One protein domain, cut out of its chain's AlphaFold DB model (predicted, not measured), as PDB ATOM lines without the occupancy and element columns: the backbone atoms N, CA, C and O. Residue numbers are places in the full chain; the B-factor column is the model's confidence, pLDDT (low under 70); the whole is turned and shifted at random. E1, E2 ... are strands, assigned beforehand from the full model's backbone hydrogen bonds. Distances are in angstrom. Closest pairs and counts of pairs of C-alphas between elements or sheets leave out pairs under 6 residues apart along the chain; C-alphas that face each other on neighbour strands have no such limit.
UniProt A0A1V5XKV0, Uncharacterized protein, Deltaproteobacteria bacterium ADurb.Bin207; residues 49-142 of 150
ATOM      1  N   MET A  49     -62.961  12.331 -37.417       89.75
ATOM      2  CA  MET A  49     -62.027  12.009 -38.496       89.75
ATOM      3  C   MET A  49     -60.621  12.483 -38.141       89.75
ATOM      4  O   MET A  49     -60.416  13.665 -37.864       89.75
ATOM      5  N   VAL A  50     -59.665  11.560 -38.150       91.25
ATOM      6  CA  VAL A  50     -58.240  11.842 -37.977       91.25
ATOM      7  C   VAL A  50     -57.674  12.328 -39.313       91.25
ATOM      8  O   VAL A  50     -57.904  11.679 -40.337       91.25
ATOM      9  N   PRO A  51     -56.955  13.461 -39.328       91.50
ATOM     10  CA  PRO A  51     -56.382  14.011 -40.550       91.50
ATOM     11  C   PRO A  51     -55.266  13.119 -41.114       91.50
ATOM     12  O   PRO A  51     -54.520  12.479 -40.373       91.50
ATOM     13  N   GLU A  52     -55.142  13.088 -42.443       90.56
ATOM     14  CA  GLU A  52     -54.158  12.239 -43.131       90.56
ATOM     15  C   GLU A  52     -52.716  12.753 -43.005       90.56
ATOM     16  O   GLU A  52     -51.776  11.995 -43.214       90.56
ATOM     17  N   ASP A  53     -52.523  14.021 -42.649       93.19
ATOM     18  CA  ASP A  53     -51.207  14.629 -42.448       93.19
ATOM     19  C   ASP A  53     -50.732  14.567 -40.988       93.19
ATOM     20  O   ASP A  53     -49.792  15.274 -40.614       93.19
ATOM     21  N   ILE A  54     -51.370  13.726 -40.164       94.25
ATOM     22  CA  ILE A  54     -50.988  13.532 -38.768       94.25
ATOM     23  C   ILE A  54     -49.541  13.051 -38.645       94.25
ATOM     24  O   ILE A  54     -49.100  12.108 -39.311       94.25
ATOM     25  N   ARG A  55     -48.811  13.689 -37.730       95.12
ATOM     26  CA  ARG A  55     -47.453  13.313 -37.349       95.12
ATOM     27  C   ARG A  55     -47.404  13.048 -35.861       95.12
ATOM     28  O   ARG A  55     -47.907  13.837 -35.064       95.12
ATOM     29  N   LEU A  56     -46.763  11.948 -35.493       95.75
ATOM     30  CA  LEU A  56     -46.479  11.594 -34.111       95.75
ATOM     31  C   LEU A  56     -44.967  11.545 -33.938       95.75
ATOM     32  O   LEU A  56     -44.298  10.733 -34.560       95.75
ATOM     33  N   ARG A  57     -44.420  12.373 -33.058       95.69
ATOM     34  CA  ARG A  57     -43.025  12.283 -32.623       95.69
ATOM     35  C   ARG A  57     -42.996  11.782 -31.192       95.69
ATOM     36  O   ARG A  57     -43.734  12.286 -30.348       95.69
ATOM     37  N   VAL A  58     -42.134  10.816 -30.909       96.12
ATOM     38  CA  VAL A  58     -41.969  10.243 -29.572       96.12
ATOM     39  C   VAL A  58     -40.499  10.249 -29.216       96.12
ATOM     40  O   VAL A  58     -39.669   9.707 -29.939       96.12
ATOM     41  N   ARG A  59     -40.183  10.824 -28.061       96.62
ATOM     42  CA  ARG A  59     -38.853  10.770 -27.461       96.62
ATOM     43  C   ARG A  59     -38.897   9.890 -26.223       96.62
ATOM     44  O   ARG A  59     -39.759  10.068 -25.368       96.62
ATOM     45  N   PHE A  60     -37.956   8.968 -26.114       94.81
ATOM     46  CA  PHE A  60     -37.843   7.989 -25.035       94.81
ATOM     47  C   PHE A  60     -36.368   7.787 -24.659       94.81
ATOM     48  O   PHE A  60     -35.478   8.381 -25.268       94.81
ATOM     49  N   GLY A  61     -36.090   6.990 -23.622       89.00
ATOM     50  CA  GLY A  61     -34.755   6.894 -23.020       89.00
ATOM     51  C   GLY A  61     -33.632   6.567 -24.009       89.00
ATOM     52  O   GLY A  61     -32.531   7.105 -23.895       89.00
ATOM     53  N   SER A  62     -33.920   5.740 -25.015       86.56
ATOM     54  CA  SER A  62     -32.946   5.295 -26.015       86.56
ATOM     55  C   SER A  62     -32.935   6.096 -27.321       86.56
ATOM     56  O   SER A  62     -32.082   5.827 -28.169       86.56
ATOM     57  N   GLY A  63     -33.812   7.091 -27.497       92.62
ATOM     58  CA  GLY A  63     -33.807   7.917 -28.700       92.62
ATOM     59  C   GLY A  63     -35.114   8.641 -28.989       92.62
ATOM     60  O   GLY A  63     -35.899   8.973 -28.102       92.62
ATOM     61  N   GLU A  64     -35.315   8.923 -30.266       94.31
ATOM     62  CA  GLU A  64     -36.493   9.599 -30.776       94.31
ATOM     63  C   GLU A  64     -36.907   8.957 -32.094       94.31
ATOM     64  O   GLU A  64     -36.056   8.635 -32.923       94.31
ATOM     65  N   GLU A  65     -38.209   8.779 -32.269       94.19
ATOM     66  CA  GLU A  65     -38.813   8.294 -33.501       94.19
ATOM     67  C   GLU A  65     -39.957   9.220 -33.906       94.19
ATOM     68  O   GLU A  65     -40.626   9.831 -33.066       94.19
ATOM     69  N   GLN A  66     -40.171   9.328 -35.208       93.19
ATOM     70  CA  GLN A  66     -41.289  10.039 -35.799       93.19
ATOM     71  C   GLN A  66     -42.092   9.039 -36.620       93.19
ATOM     72  O   GLN A  66     -41.517   8.141 -37.211       93.19
ATOM     73  N   PHE A  67     -43.408   9.177 -36.612       92.25
ATOM     74  CA  PHE A  67     -44.354   8.456 -37.442       92.25
ATOM     75  C   PHE A  67     -45.125   9.479 -38.269       92.25
ATOM     76  O   PHE A  67     -45.604  10.488 -37.742       92.25
ATOM     77  N   GLU A  68     -45.266   9.190 -39.556       91.81
ATOM     78  CA  GLU A  68     -46.109   9.932 -40.485       91.81
ATOM     79  C   GLU A  68     -47.011   8.935 -41.207       91.81
ATOM     80  O   GLU A  68     -46.565   7.859 -41.625       91.81
ATOM     81  N   LEU A  69     -48.287   9.278 -41.364       87.31
ATOM     82  CA  LEU A  69     -49.212   8.401 -42.063       87.31
ATOM     83  C   LEU A  69     -48.774   8.211 -43.526       87.31
ATOM     84  O   LEU A  69     -48.569   9.170 -44.265       87.31
ATOM     85  N   GLY A  70     -48.641   6.952 -43.955       79.44
ATOM     86  CA  GLY A  70     -48.167   6.617 -45.303       79.44
ATOM     87  C   GLY A  70     -46.655   6.776 -45.503       79.44
ATOM     88  O   GLY A  70     -46.175   6.590 -46.623       79.44
ATOM     89  N   GLY A  71     -45.904   7.081 -44.439       79.00
ATOM     90  CA  GLY A  71     -44.447   7.046 -44.440       79.00
ATOM     91  C   GLY A  71     -43.896   5.631 -44.651       79.00
ATOM     92  O   GLY A  71     -44.571   4.631 -44.412       79.00
ATOM     93  N   THR A  72     -42.649   5.544 -45.112       70.12
ATOM     94  CA  THR A  72     -41.944   4.274 -45.372       70.12
ATOM     95  C   THR A  72     -40.869   3.979 -44.327       70.12
ATOM     96  O   THR A  72     -39.874   3.329 -44.639       70.12
ATOM     97  N   GLU A  73     -40.988   4.542 -43.128       72.75
ATOM     98  CA  GLU A  73     -39.923   4.476 -42.133       72.75
ATOM     99  C   GLU A  73     -39.919   3.141 -41.372       72.75
ATOM    100  O   GLU A  73     -40.961   2.592 -41.013       72.75
ATOM    101  N   ASP A  74     -38.714   2.629 -41.107       76.38
ATOM    102  CA  ASP A  74     -38.490   1.459 -40.255       76.38
ATOM    103  C   ASP A  74     -38.506   1.888 -38.780       76.38
ATOM    104  O   ASP A  74     -37.460   2.128 -38.163       76.38
ATOM    105  N   HIS A  75     -39.702   2.005 -38.208       77.56
ATOM    106  CA  HIS A  75     -39.870   2.274 -36.782       77.56
ATOM    107  C   HIS A  75     -39.453   1.057 -35.946       77.56
ATOM    108  O   HIS A  75     -39.755  -0.090 -36.289       77.56
ATOM    109  N   LYS A  76     -38.755   1.292 -34.830       83.00
ATOM    110  CA  LYS A  76     -38.292   0.223 -33.931       83.00
ATOM    111  C   LYS A  76     -39.063   0.199 -32.623       83.00
ATOM    112  O   LYS A  76     -39.143  -0.862 -32.003       83.00
ATOM    113  N   ALA A  77     -39.603   1.338 -32.199       90.31
ATOM    114  CA  ALA A  77     -40.304   1.486 -30.934       90.31
ATOM    115  C   ALA A  77     -41.781   1.857 -31.101       90.31
ATOM    116  O   ALA A  77     -42.564   1.550 -30.205       90.31
ATOM    117  N   ILE A  78     -42.183   2.483 -32.209       93.19
ATOM    118  CA  ILE A  78     -43.569   2.916 -32.438       93.19
ATOM    119  C   ILE A  78     -44.200   2.111 -33.574       93.19
ATOM    120  O   ILE A  78     -43.700   2.111 -34.693       93.19
ATOM    121  N   PHE A  79     -45.345   1.481 -33.317       93.12
ATOM    122  CA  PHE A  79     -46.121   0.786 -34.345       93.12
ATOM    123  C   PHE A  79     -47.542   1.327 -34.351       93.12
ATOM    124  O   PHE A  79     -48.263   1.156 -33.371       93.12
ATOM    125  N   CYS A  80     -47.931   1.989 -35.438       93.19
ATOM    126  CA  CYS A  80     -49.246   2.602 -35.563       93.19
ATOM    127  C   CYS A  80     -50.112   1.889 -36.603       93.19
ATOM    128  O   CYS A  80     -49.660   1.552 -37.696       93.19
ATOM    129  N   GLU A  81     -51.386   1.730 -36.270       91.75
ATOM    130  CA  GLU A  81     -52.437   1.206 -37.129       91.75
ATOM    131  C   GLU A  81     -53.566   2.233 -37.238       91.75
ATOM    132  O   GLU A  81     -53.872   2.963 -36.291       91.75
ATOM    133  N   VAL A  82     -54.199   2.288 -38.408       91.88
ATOM    134  CA  VAL A  82     -55.372   3.136 -38.638       91.88
ATOM    135  C   VAL A  82     -56.645   2.329 -38.453       91.88
ATOM    136  O   VAL A  82     -56.842   1.304 -39.106       91.88
ATOM    137  N   ASP A  83     -57.544   2.830 -37.616       91.25
ATOM    138  CA  ASP A  83     -58.925   2.376 -37.583       91.25
ATOM    139  C   ASP A  83     -59.757   3.261 -38.515       91.25
ATOM    140  O   ASP A  83     -59.718   4.490 -38.436       91.25
ATOM    141  N   ARG A  84     -60.513   2.632 -39.418       87.94
ATOM    142  CA  ARG A  84     -61.399   3.308 -40.377       87.94
ATOM    143  C   ARG A  84     -62.881   3.209 -40.016       87.94
ATOM    144  O   ARG A  84     -63.731   3.613 -40.810       87.94
ATOM    145  N   GLY A  85     -63.223   2.575 -38.891       80.19
ATOM    146  CA  GLY A  85     -64.601   2.362 -38.427       80.19
ATOM    147  C   GLY A  85     -65.466   1.492 -39.352       80.19
ATOM    148  O   GLY A  85     -66.595   1.143 -39.013       80.19
ATOM    149  N   SER A  86     -64.950   1.120 -40.523       75.06
ATOM    150  CA  SER A  86     -65.590   0.293 -41.533       75.06
ATOM    151  C   SER A  86     -64.577  -0.717 -42.082       75.06
ATOM    152  O   SER A  86     -63.392  -0.401 -42.207       75.06
ATOM    153  N   PRO A  87     -65.019  -1.930 -42.454       69.06
ATOM    154  CA  PRO A  87     -64.135  -2.960 -43.001       69.06
ATOM    155  C   PRO A  87     -63.621  -2.628 -44.413       69.06
ATOM    156  O   PRO A  87     -62.796  -3.353 -44.964       69.06
ATOM    157  N   THR A  88     -64.110  -1.551 -45.033       70.00
ATOM    158  CA  THR A  88     -63.659  -1.102 -46.350       70.00
ATOM    159  C   THR A  88     -62.424  -0.217 -46.220       70.00
ATOM    160  O   THR A  88     -62.476   0.842 -45.600       70.00
ATOM    161  N   ALA A  89     -61.327  -0.603 -46.878       65.69
ATOM    162  CA  ALA A  89     -60.039   0.101 -46.833       65.69
ATOM    163  C   ALA A  89     -60.059   1.556 -47.359       65.69
ATOM    164  O   ALA A  89     -59.062   2.257 -47.226       65.69
ATOM    165  N   ALA A  90     -61.174   2.006 -47.942       73.62
ATOM    166  CA  ALA A  90     -61.367   3.356 -48.476       73.62
ATOM    167  C   ALA A  90     -62.153   4.298 -47.535       73.62
ATOM    168  O   ALA A  90     -62.505   5.403 -47.938       73.62
ATOM    169  N   GLY A  91     -62.487   3.855 -46.317       76.94
ATOM    170  CA  GLY A  91     -63.179   4.686 -45.329       76.94
ATOM    171  C   GLY A  91     -62.277   5.757 -44.694       76.94
ATOM    172  O   GLY A  91     -61.051   5.612 -44.720       76.94
ATOM    173  N   PRO A  92     -62.871   6.810 -44.101       84.94
ATOM    174  CA  PRO A  92     -62.121   7.811 -43.349       84.94
ATOM    175  C   PRO A  92     -61.434   7.179 -42.139       84.94
ATOM    176  O   PRO A  92     -61.938   6.211 -41.574       84.94
ATOM    177  N   ILE A  93     -60.297   7.734 -41.725       90.50
ATOM    178  CA  ILE A  93     -59.609   7.301 -40.506       90.50
ATOM    179  C   ILE A  93     -60.362   7.894 -39.321       90.50
ATOM    180  O   ILE A  93     -60.489   9.109 -39.220       90.50
ATOM    181  N   VAL A  94     -60.877   7.045 -38.438       92.56
ATOM    182  CA  VAL A  94     -61.628   7.469 -37.247       92.56
ATOM    183  C   VAL A  94     -60.749   7.506 -36.004       92.56
ATOM    184  O   VAL A  94     -61.035   8.252 -35.070       92.56
ATOM    185  N   GLN A  95     -59.669   6.722 -35.992       94.50
ATOM    186  CA  GLN A  95     -58.720   6.675 -34.888       94.50
ATOM    187  C   GLN A  95     -57.347   6.195 -35.374       94.50
ATOM    188  O   GLN A  95     -57.250   5.316 -36.231       94.50
ATOM    189  N   LEU A  96     -56.283   6.753 -34.800       95.12
ATOM    190  CA  LEU A  96     -54.922   6.232 -34.913       95.12
ATOM    191  C   LEU A  96     -54.576   5.491 -33.616       95.12
ATOM    192  O   LEU A  96     -54.710   6.048 -32.526       95.12
ATOM    193  N   ILE A  97     -54.141   4.239 -33.733       95.81
ATOM    194  CA  ILE A  97     -53.798   3.368 -32.605       95.81
ATOM    195  C   ILE A  97     -52.304   3.085 -32.678       95.81
ATOM    196  O   ILE A  97     -51.864   2.414 -33.603       95.81
ATOM    197  N   CYS A  98     -51.526   3.573 -31.717       96.44
ATOM    198  CA  CYS A  98     -50.078   3.384 -31.691       96.44
ATOM    199  C   CYS A  98     -49.635   2.609 -30.450       96.44
ATOM    200  O   CYS A  98     -49.835   3.054 -29.318       96.44
ATOM    201  N   ASP A  99     -48.971   1.480 -30.667       96.81
ATOM    202  CA  ASP A  99     -48.296   0.708 -29.632       96.81
ATOM    203  C   ASP A  99     -46.833   1.162 -29.531       96.81
ATOM    204  O   ASP A  99     -46.075   1.096 -30.501       96.81
ATOM    205  N   MET A 100     -46.439   1.639 -28.349       96.38
ATOM    206  CA  MET A 100     -45.107   2.188 -28.079       96.38
ATOM    207  C   MET A 100     -44.322   1.283 -27.127       96.38
ATOM    208  O   MET A 100     -44.722   1.043 -25.984       96.38
ATOM    209  N   TRP A 101     -43.170   0.810 -27.590       95.06
ATOM    210  CA  TRP A 101     -42.253  -0.087 -26.891       95.06
ATOM    211  C   TRP A 101     -41.051   0.694 -26.363       95.06
ATOM    212  O   TRP A 101     -39.969   0.691 -26.948       95.06
ATOM    213  N   THR A 102     -41.252   1.390 -25.248       94.31
ATOM    214  CA  THR A 102     -40.227   2.225 -24.608       94.31
ATOM    215  C   THR A 102     -39.657   1.550 -23.362       94.31
ATOM    216  O   THR A 102     -40.306   0.721 -22.726       94.31
ATOM    217  N   ASP A 103     -38.446   1.930 -22.966       91.38
ATOM    218  CA  ASP A 103     -37.764   1.453 -21.755       91.38
ATOM    219  C   ASP A 103     -38.235   2.145 -20.459       91.38
ATOM    220  O   ASP A 103     -37.806   1.798 -19.353       91.38
ATOM    221  N   GLY A 104     -39.162   3.096 -20.577       94.06
ATOM    222  CA  GLY A 104     -39.719   3.850 -19.467       94.06
ATOM    223  C   GLY A 104     -40.612   4.985 -19.947       94.06
ATOM    224  O   GLY A 104     -41.403   4.813 -20.876       94.06
ATOM    225  N   ALA A 105     -40.495   6.135 -19.285       96.62
ATOM    226  CA  ALA A 105     -41.231   7.340 -19.645       96.62
ATOM    227  C   ALA A 105     -40.950   7.770 -21.094       96.62
ATOM    228  O   ALA A 105     -39.884   7.492 -21.650       96.62
ATOM    229  N   ALA A 106     -41.912   8.467 -21.686       97.56
ATOM    230  CA  ALA A 106     -41.807   8.995 -23.036       97.56
ATOM    231  C   ALA A 106     -42.450  10.379 -23.117       97.56
ATOM    232  O   ALA A 106     -43.387  10.667 -22.382       97.56
ATOM    233  N   THR A 107     -41.983  11.217 -24.031       97.94
ATOM    234  CA  THR A 107     -42.656  12.469 -24.389       97.94
ATOM    235  C   THR A 107     -43.211  12.325 -25.798       97.94
ATOM    236  O   THR A 107     -42.493  11.867 -26.689       97.94
ATOM    237  N   ILE A 108     -44.470  12.710 -25.998       97.81
ATOM    238  CA  ILE A 108     -45.134  12.692 -27.302       97.81
ATOM    239  C   ILE A 108     -45.421  14.109 -27.792       97.81
ATOM    240  O   ILE A 108     -45.803  14.983 -27.008       97.81
ATOM    241  N   TRP A 109     -45.299  14.291 -29.104       98.00
ATOM    242  CA  TRP A 109     -45.804  15.440 -29.844       98.00
ATOM    243  C   TRP A 109     -46.691  14.948 -30.978       98.00
ATOM    244  O   TRP A 109     -46.271  14.085 -31.750       98.00
ATOM    245  N   ILE A 110     -47.899  15.490 -31.074       97.25
ATOM    246  CA  ILE A 110     -48.847  15.186 -32.144       97.25
ATOM    247  C   ILE A 110     -49.199  16.488 -32.840       97.25
ATOM    248  O   ILE A 110     -49.622  17.432 -32.175       97.25
ATOM    249  N   SER A 111     -49.036  16.519 -34.156       96.19
ATOM    250  CA  SER A 111     -49.380  17.671 -34.985       96.19
ATOM    251  C   SER A 111     -50.140  17.241 -36.231       96.19
ATOM    252  O   SER A 111     -49.940  16.141 -36.754       96.19
ATOM    253  N   ALA A 112     -51.041  18.107 -36.685       94.94
ATOM    254  CA  ALA A 112     -51.789  17.958 -37.927       94.94
ATOM    255  C   ALA A 112     -52.360  19.312 -38.365       94.94
ATOM    256  O   ALA A 112     -52.649  20.171 -37.529       94.94
ATOM    257  N   SER A 113     -52.563  19.510 -39.667       92.75
ATOM    258  CA  SER A 113     -53.087  20.772 -40.192       92.75
ATOM    259  C   SER A 113     -54.492  21.069 -39.670       92.75
ATOM    260  O   SER A 113     -55.391  20.234 -39.752       92.75
ATOM    261  N   GLY A 114     -54.693  22.289 -39.169       91.38
ATOM    262  CA  GLY A 114     -55.977  22.745 -38.627       91.38
ATOM    263  C   GLY A 114     -56.242  22.331 -37.177       91.38
ATOM    264  O   GLY A 114     -57.271  22.711 -36.630       91.38
ATOM    265  N   PHE A 115     -55.326  21.607 -36.531       93.69
ATOM    266  CA  PHE A 115     -55.455  21.189 -35.136       93.69
ATOM    267  C   PHE A 115     -54.403  21.850 -34.248       93.69
ATOM    268  O   PHE A 115     -53.317  22.212 -34.697       93.69
ATOM    269  N   VAL A 116     -54.729  21.977 -32.964       94.88
ATOM    270  CA  VAL A 116     -53.777  22.408 -31.941       94.88
ATOM    271  C   VAL A 116     -52.768  21.289 -31.687       94.88
ATOM    272  O   VAL A 116     -53.155  20.153 -31.393       94.88
ATOM    273  N   ASP A 117     -51.480  21.624 -31.743       95.81
ATOM    274  CA  ASP A 117     -50.402  20.690 -31.423       95.81
ATOM    275  C   ASP A 117     -50.522  20.176 -29.981       95.81
ATOM    276  O   ASP A 117     -50.650  20.939 -29.016       95.81
ATOM    277  N   VAL A 118     -50.422  18.859 -29.814       97.25
ATOM    278  CA  VAL A 118     -50.441  18.210 -28.503       97.25
ATOM    279  C   VAL A 118     -49.023  17.866 -28.090       97.25
ATOM    280  O   VAL A 118     -48.310  17.187 -28.817       97.25
ATOM    281  N   HIS A 119     -48.641  18.259 -26.878       97.62
ATOM    282  CA  HIS A 119     -47.393  17.862 -26.233       97.62
ATOM    283  C   HIS A 119     -47.724  17.268 -24.863       97.62
ATOM    284  O   HIS A 119     -48.371  17.927 -24.046       97.62
ATOM    285  N   ARG A 120     -47.321  16.018 -24.611       97.50
ATOM    286  CA  ARG A 120     -47.542  15.353 -23.319       97.50
ATOM    287  C   ARG A 120     -46.361  14.496 -22.896       97.50
ATOM    288  O   ARG A 120     -45.800  13.762 -23.706       97.50
ATOM    289  N   ASP A 121     -46.066  14.530 -21.604       97.94
ATOM    290  CA  ASP A 121     -45.200  13.553 -20.953       97.94
ATOM    291  C   ASP A 121     -46.028  12.352 -20.485       97.94
ATOM    292  O   ASP A 121     -47.125  12.499 -19.940       97.94
ATOM    293  N   LEU A 122     -45.508  11.152 -20.730       97.69
ATOM    294  CA  LEU A 122     -46.116   9.874 -20.393       97.69
ATOM    295  C   LEU A 122     -45.291   9.186 -19.312       97.69
ATOM    296  O   LEU A 122     -44.110   8.877 -19.499       97.69
ATOM    297  N   GLU A 123     -45.933   8.895 -18.189       96.94
ATOM    298  CA  GLU A 123     -45.309   8.190 -17.076       96.94
ATOM    299  C   GLU A 123     -45.519   6.681 -17.208       96.94
ATOM    300  O   GLU A 123     -46.645   6.187 -17.313       96.94
ATOM    301  N   ALA A 124     -44.421   5.928 -17.189       95.25
ATOM    302  CA  ALA A 124     -44.482   4.477 -17.250       95.25
ATOM    303  C   ALA A 124     -44.806   3.883 -15.874       95.25
ATOM    304  O   ALA A 124     -44.153   4.187 -14.873       95.25
ATOM    305  N   VAL A 125     -45.779   2.973 -15.833       95.00
ATOM    306  CA  VAL A 125     -46.135   2.244 -14.613       95.00
ATOM    307  C   VAL A 125     -45.262   0.999 -14.509       95.00
ATOM    308  O   VAL A 125     -45.202   0.193 -15.437       95.00
ATOM    309  N   ARG A 126     -44.594   0.817 -13.367       93.56
ATOM    310  CA  ARG A 126     -43.735  -0.343 -13.114       93.56
ATOM    311  C   ARG A 126     -44.356  -1.271 -12.076       93.56
ATOM    312  O   ARG A 126     -44.647  -0.869 -10.955       93.56
ATOM    313  N   ASP A 127     -44.514  -2.526 -12.463       90.69
ATOM    314  CA  ASP A 127     -44.772  -3.649 -11.583       90.69
ATOM    315  C   ASP A 127     -43.449  -4.167 -10.981       90.69
ATOM    316  O   ASP A 127     -42.490  -4.401 -11.727       90.69
ATOM    317  N   PRO A 128     -43.360  -4.358  -9.651       89.31
ATOM    318  CA  PRO A 128     -42.143  -4.839  -8.997       89.31
ATOM    319  C   PRO A 128     -41.675  -6.225  -9.454       89.31
ATOM    320  O   PRO A 128     -40.483  -6.516  -9.372       89.31
ATOM    321  N   HIS A 129     -42.590  -7.075  -9.920       89.31
ATOM    322  CA  HIS A 129     -42.301  -8.453 -10.306       89.31
ATOM    323  C   HIS A 129     -42.199  -8.624 -11.822       89.31
ATOM    324  O   HIS A 129     -41.419  -9.447 -12.294       89.31
ATOM    325  N   CYS A 130     -42.954  -7.829 -12.580       88.25
ATOM    326  CA  CYS A 130     -43.136  -8.008 -14.017       88.25
ATOM    327  C   CYS A 130     -42.612  -6.864 -14.888       88.25
ATOM    328  O   CYS A 130     -42.724  -6.928 -16.111       88.25
ATOM    329  N   GLY A 131     -42.005  -5.834 -14.296       90.69
ATOM    330  CA  GLY A 131     -41.422  -4.728 -15.049       90.69
ATOM    331  C   GLY A 131     -42.482  -3.742 -15.534       90.69
ATOM    332  O   GLY A 131     -43.368  -3.362 -14.779       90.69
ATOM    333  N   LEU A 132     -42.367  -3.248 -16.765       92.94
ATOM    334  CA  LEU A 132     -43.285  -2.224 -17.268       92.94
ATOM    335  C   LEU A 132     -44.685  -2.792 -17.516       92.94
ATOM    336  O   LEU A 132     -44.855  -3.863 -18.100       92.94
ATOM    337  N   ARG A 133     -45.703  -2.050 -17.079       94.12
ATOM    338  CA  ARG A 133     -47.102  -2.314 -17.403       94.12
ATOM    339  C   ARG A 133     -47.551  -1.378 -18.512       94.12
ATOM    340  O   ARG A 133     -47.255  -0.189 -18.474       94.12
ATOM    341  N   MET A 134     -48.321  -1.933 -19.442       96.00
ATOM    342  CA  MET A 134     -48.990  -1.159 -20.479       96.00
ATOM    343  C   MET A 134     -49.964  -0.152 -19.858       96.00
ATOM    344  O   MET A 134     -50.826  -0.545 -19.064       96.00
ATOM    345  N   SER A 135     -49.866   1.102 -20.294       96.94
ATOM    346  CA  SER A 135     -50.822   2.173 -20.003       96.94
ATOM    347  C   SER A 135     -51.542   2.608 -21.282       96.94
ATOM    348  O   SER A 135     -50.902   2.862 -22.300       96.94
ATOM    349  N   GLU A 136     -52.871   2.713 -21.246       97.62
ATOM    350  CA  GLU A 136     -53.640   3.315 -22.343       97.62
ATOM    351  C   GLU A 136     -53.650   4.840 -22.188       97.62
ATOM    352  O   GLU A 136     -53.912   5.360 -21.101       97.62
ATOM    353  N   VAL A 137     -53.376   5.558 -23.275       97.75
ATOM    354  CA  VAL A 137     -53.364   7.021 -23.327       97.75
ATOM    355  C   VAL A 137     -54.317   7.462 -24.427       97.75
ATOM    356  O   VAL A 137     -54.145   7.074 -25.576       97.75
ATOM    357  N   ARG A 138     -55.305   8.296 -24.093       97.50
ATOM    358  CA  ARG A 138     -56.203   8.914 -25.079       97.50
ATOM    359  C   ARG A 138     -55.850  10.372 -25.311       97.50
ATOM    360  O   ARG A 138     -55.649  11.140 -24.362       97.50
ATOM    361  N   VAL A 139     -55.800  10.743 -26.582       97.00
ATOM    362  CA  VAL A 139     -55.632  12.116 -27.041       97.00
ATOM    363  C   VAL A 139     -56.723  12.418 -28.056       97.00
ATOM    364  O   VAL A 139     -56.808  11.761 -29.085       97.00
ATOM    365  N   THR A 140     -57.511  13.446 -27.769       96.50
ATOM    366  CA  THR A 140     -58.483  14.000 -28.709       96.50
ATOM    367  C   THR A 140     -57.905  15.283 -29.279       96.50
ATOM    368  O   THR A 140     -57.596  16.206 -28.520       96.50
ATOM    369  N   LEU A 141     -57.708  15.330 -30.596       95.00
ATOM    370  CA  LEU A 141     -57.266  16.536 -31.289       95.00
ATOM    371  C   LEU A 141     -58.433  17.519 -31.405       95.00
ATOM    372  O   LEU A 141     -59.551  17.145 -31.776       95.00
ATOM    373  N   VAL A 142     -58.137  18.782 -31.109       94.12
ATOM    374  CA  VAL A 142     -59.081  19.903 -31.145       94.12
ATOM    375  C   VAL A 142     -58.635  20.874 -32.231       94.12
ATOM    376  O   VAL A 142     -57.435  21.088 -32.411       94.12
TER     377      VAL A 142
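What this domain is: This is residues 49 to 142 of the 150 residues of an uncharacterized protein of Deltaproteobacteria bacterium ADurb.Bin207 (UniProt A0A1V5XKV0). The domain is a flattened, loosely closed barrel: the four-stranded sheet of E2, E1, E5 and E6 makes one wall, the hairpin E3 and E4 lies opposite, and E9 lies at the side between E6 and E4. The small hairpin E7 and E8 lies at one end of the long axis, the loop of residues 84 to 94 at the other. The printed part has 94 residues, with strands E1 to E9 in order and no named helix, all strand in class. It is compact, with a radius of gyration of the C-alphas of 14.2 A, and spans 44 by 27 by 27 A.

How they stand to each other: E1, residues 55 to 60, forms a hairpin with E2, residues 63 to 68, with N 58 and O 65 2.8 A apart. E3, residues 78 to 83, forms a hairpin with E4, residues 95 to 100, with N 81 and O 97 2.8 A apart. E5, residues 106 to 111, is antiparallel to E1 at 166 degrees, with N 57 and O 109 2.8 A apart. E6, residues 118 to 122, forms a hairpin with E5, with N 108 and O 120 2.9 A apart. The sheet, in order E2, E1, E5, E6, is twisted, its C-alphas lying up to 4.0 A off the best plane. E6 runs on into E7, residues 125 to 127, at 20 degrees. E7 forms a hairpin with E8, residues 131 to 133, with N 127 and O 131 2.7 A apart. E9, residues 135 to 141, pairs with no named strand and is near E4. The closest C-alphas of E2 and E3 are those of Glu 65 and Ile 78, 7.3 A; of E6 and E9, Val 118 and Leu 141, 7.6 A.

Where its parts are: E1 begins at C-alpha 55 (-47.453, 13.313, -37.349) and is 16.5 A long; E2 is 17.2 A. E9, the longest strand at 19.4 A, ends at C-alpha 141 (-57.266, 16.536, -31.289).

The domain as a whole: The farthest C-alphas, those of Ala 90 and Pro 128, are 44.7 A apart. The printed part has no cut. The link E3 to E4, 11 residues, is long. Residues 87 and 89 are under 70 in pLDDT; the mean of the printed part is 91.1.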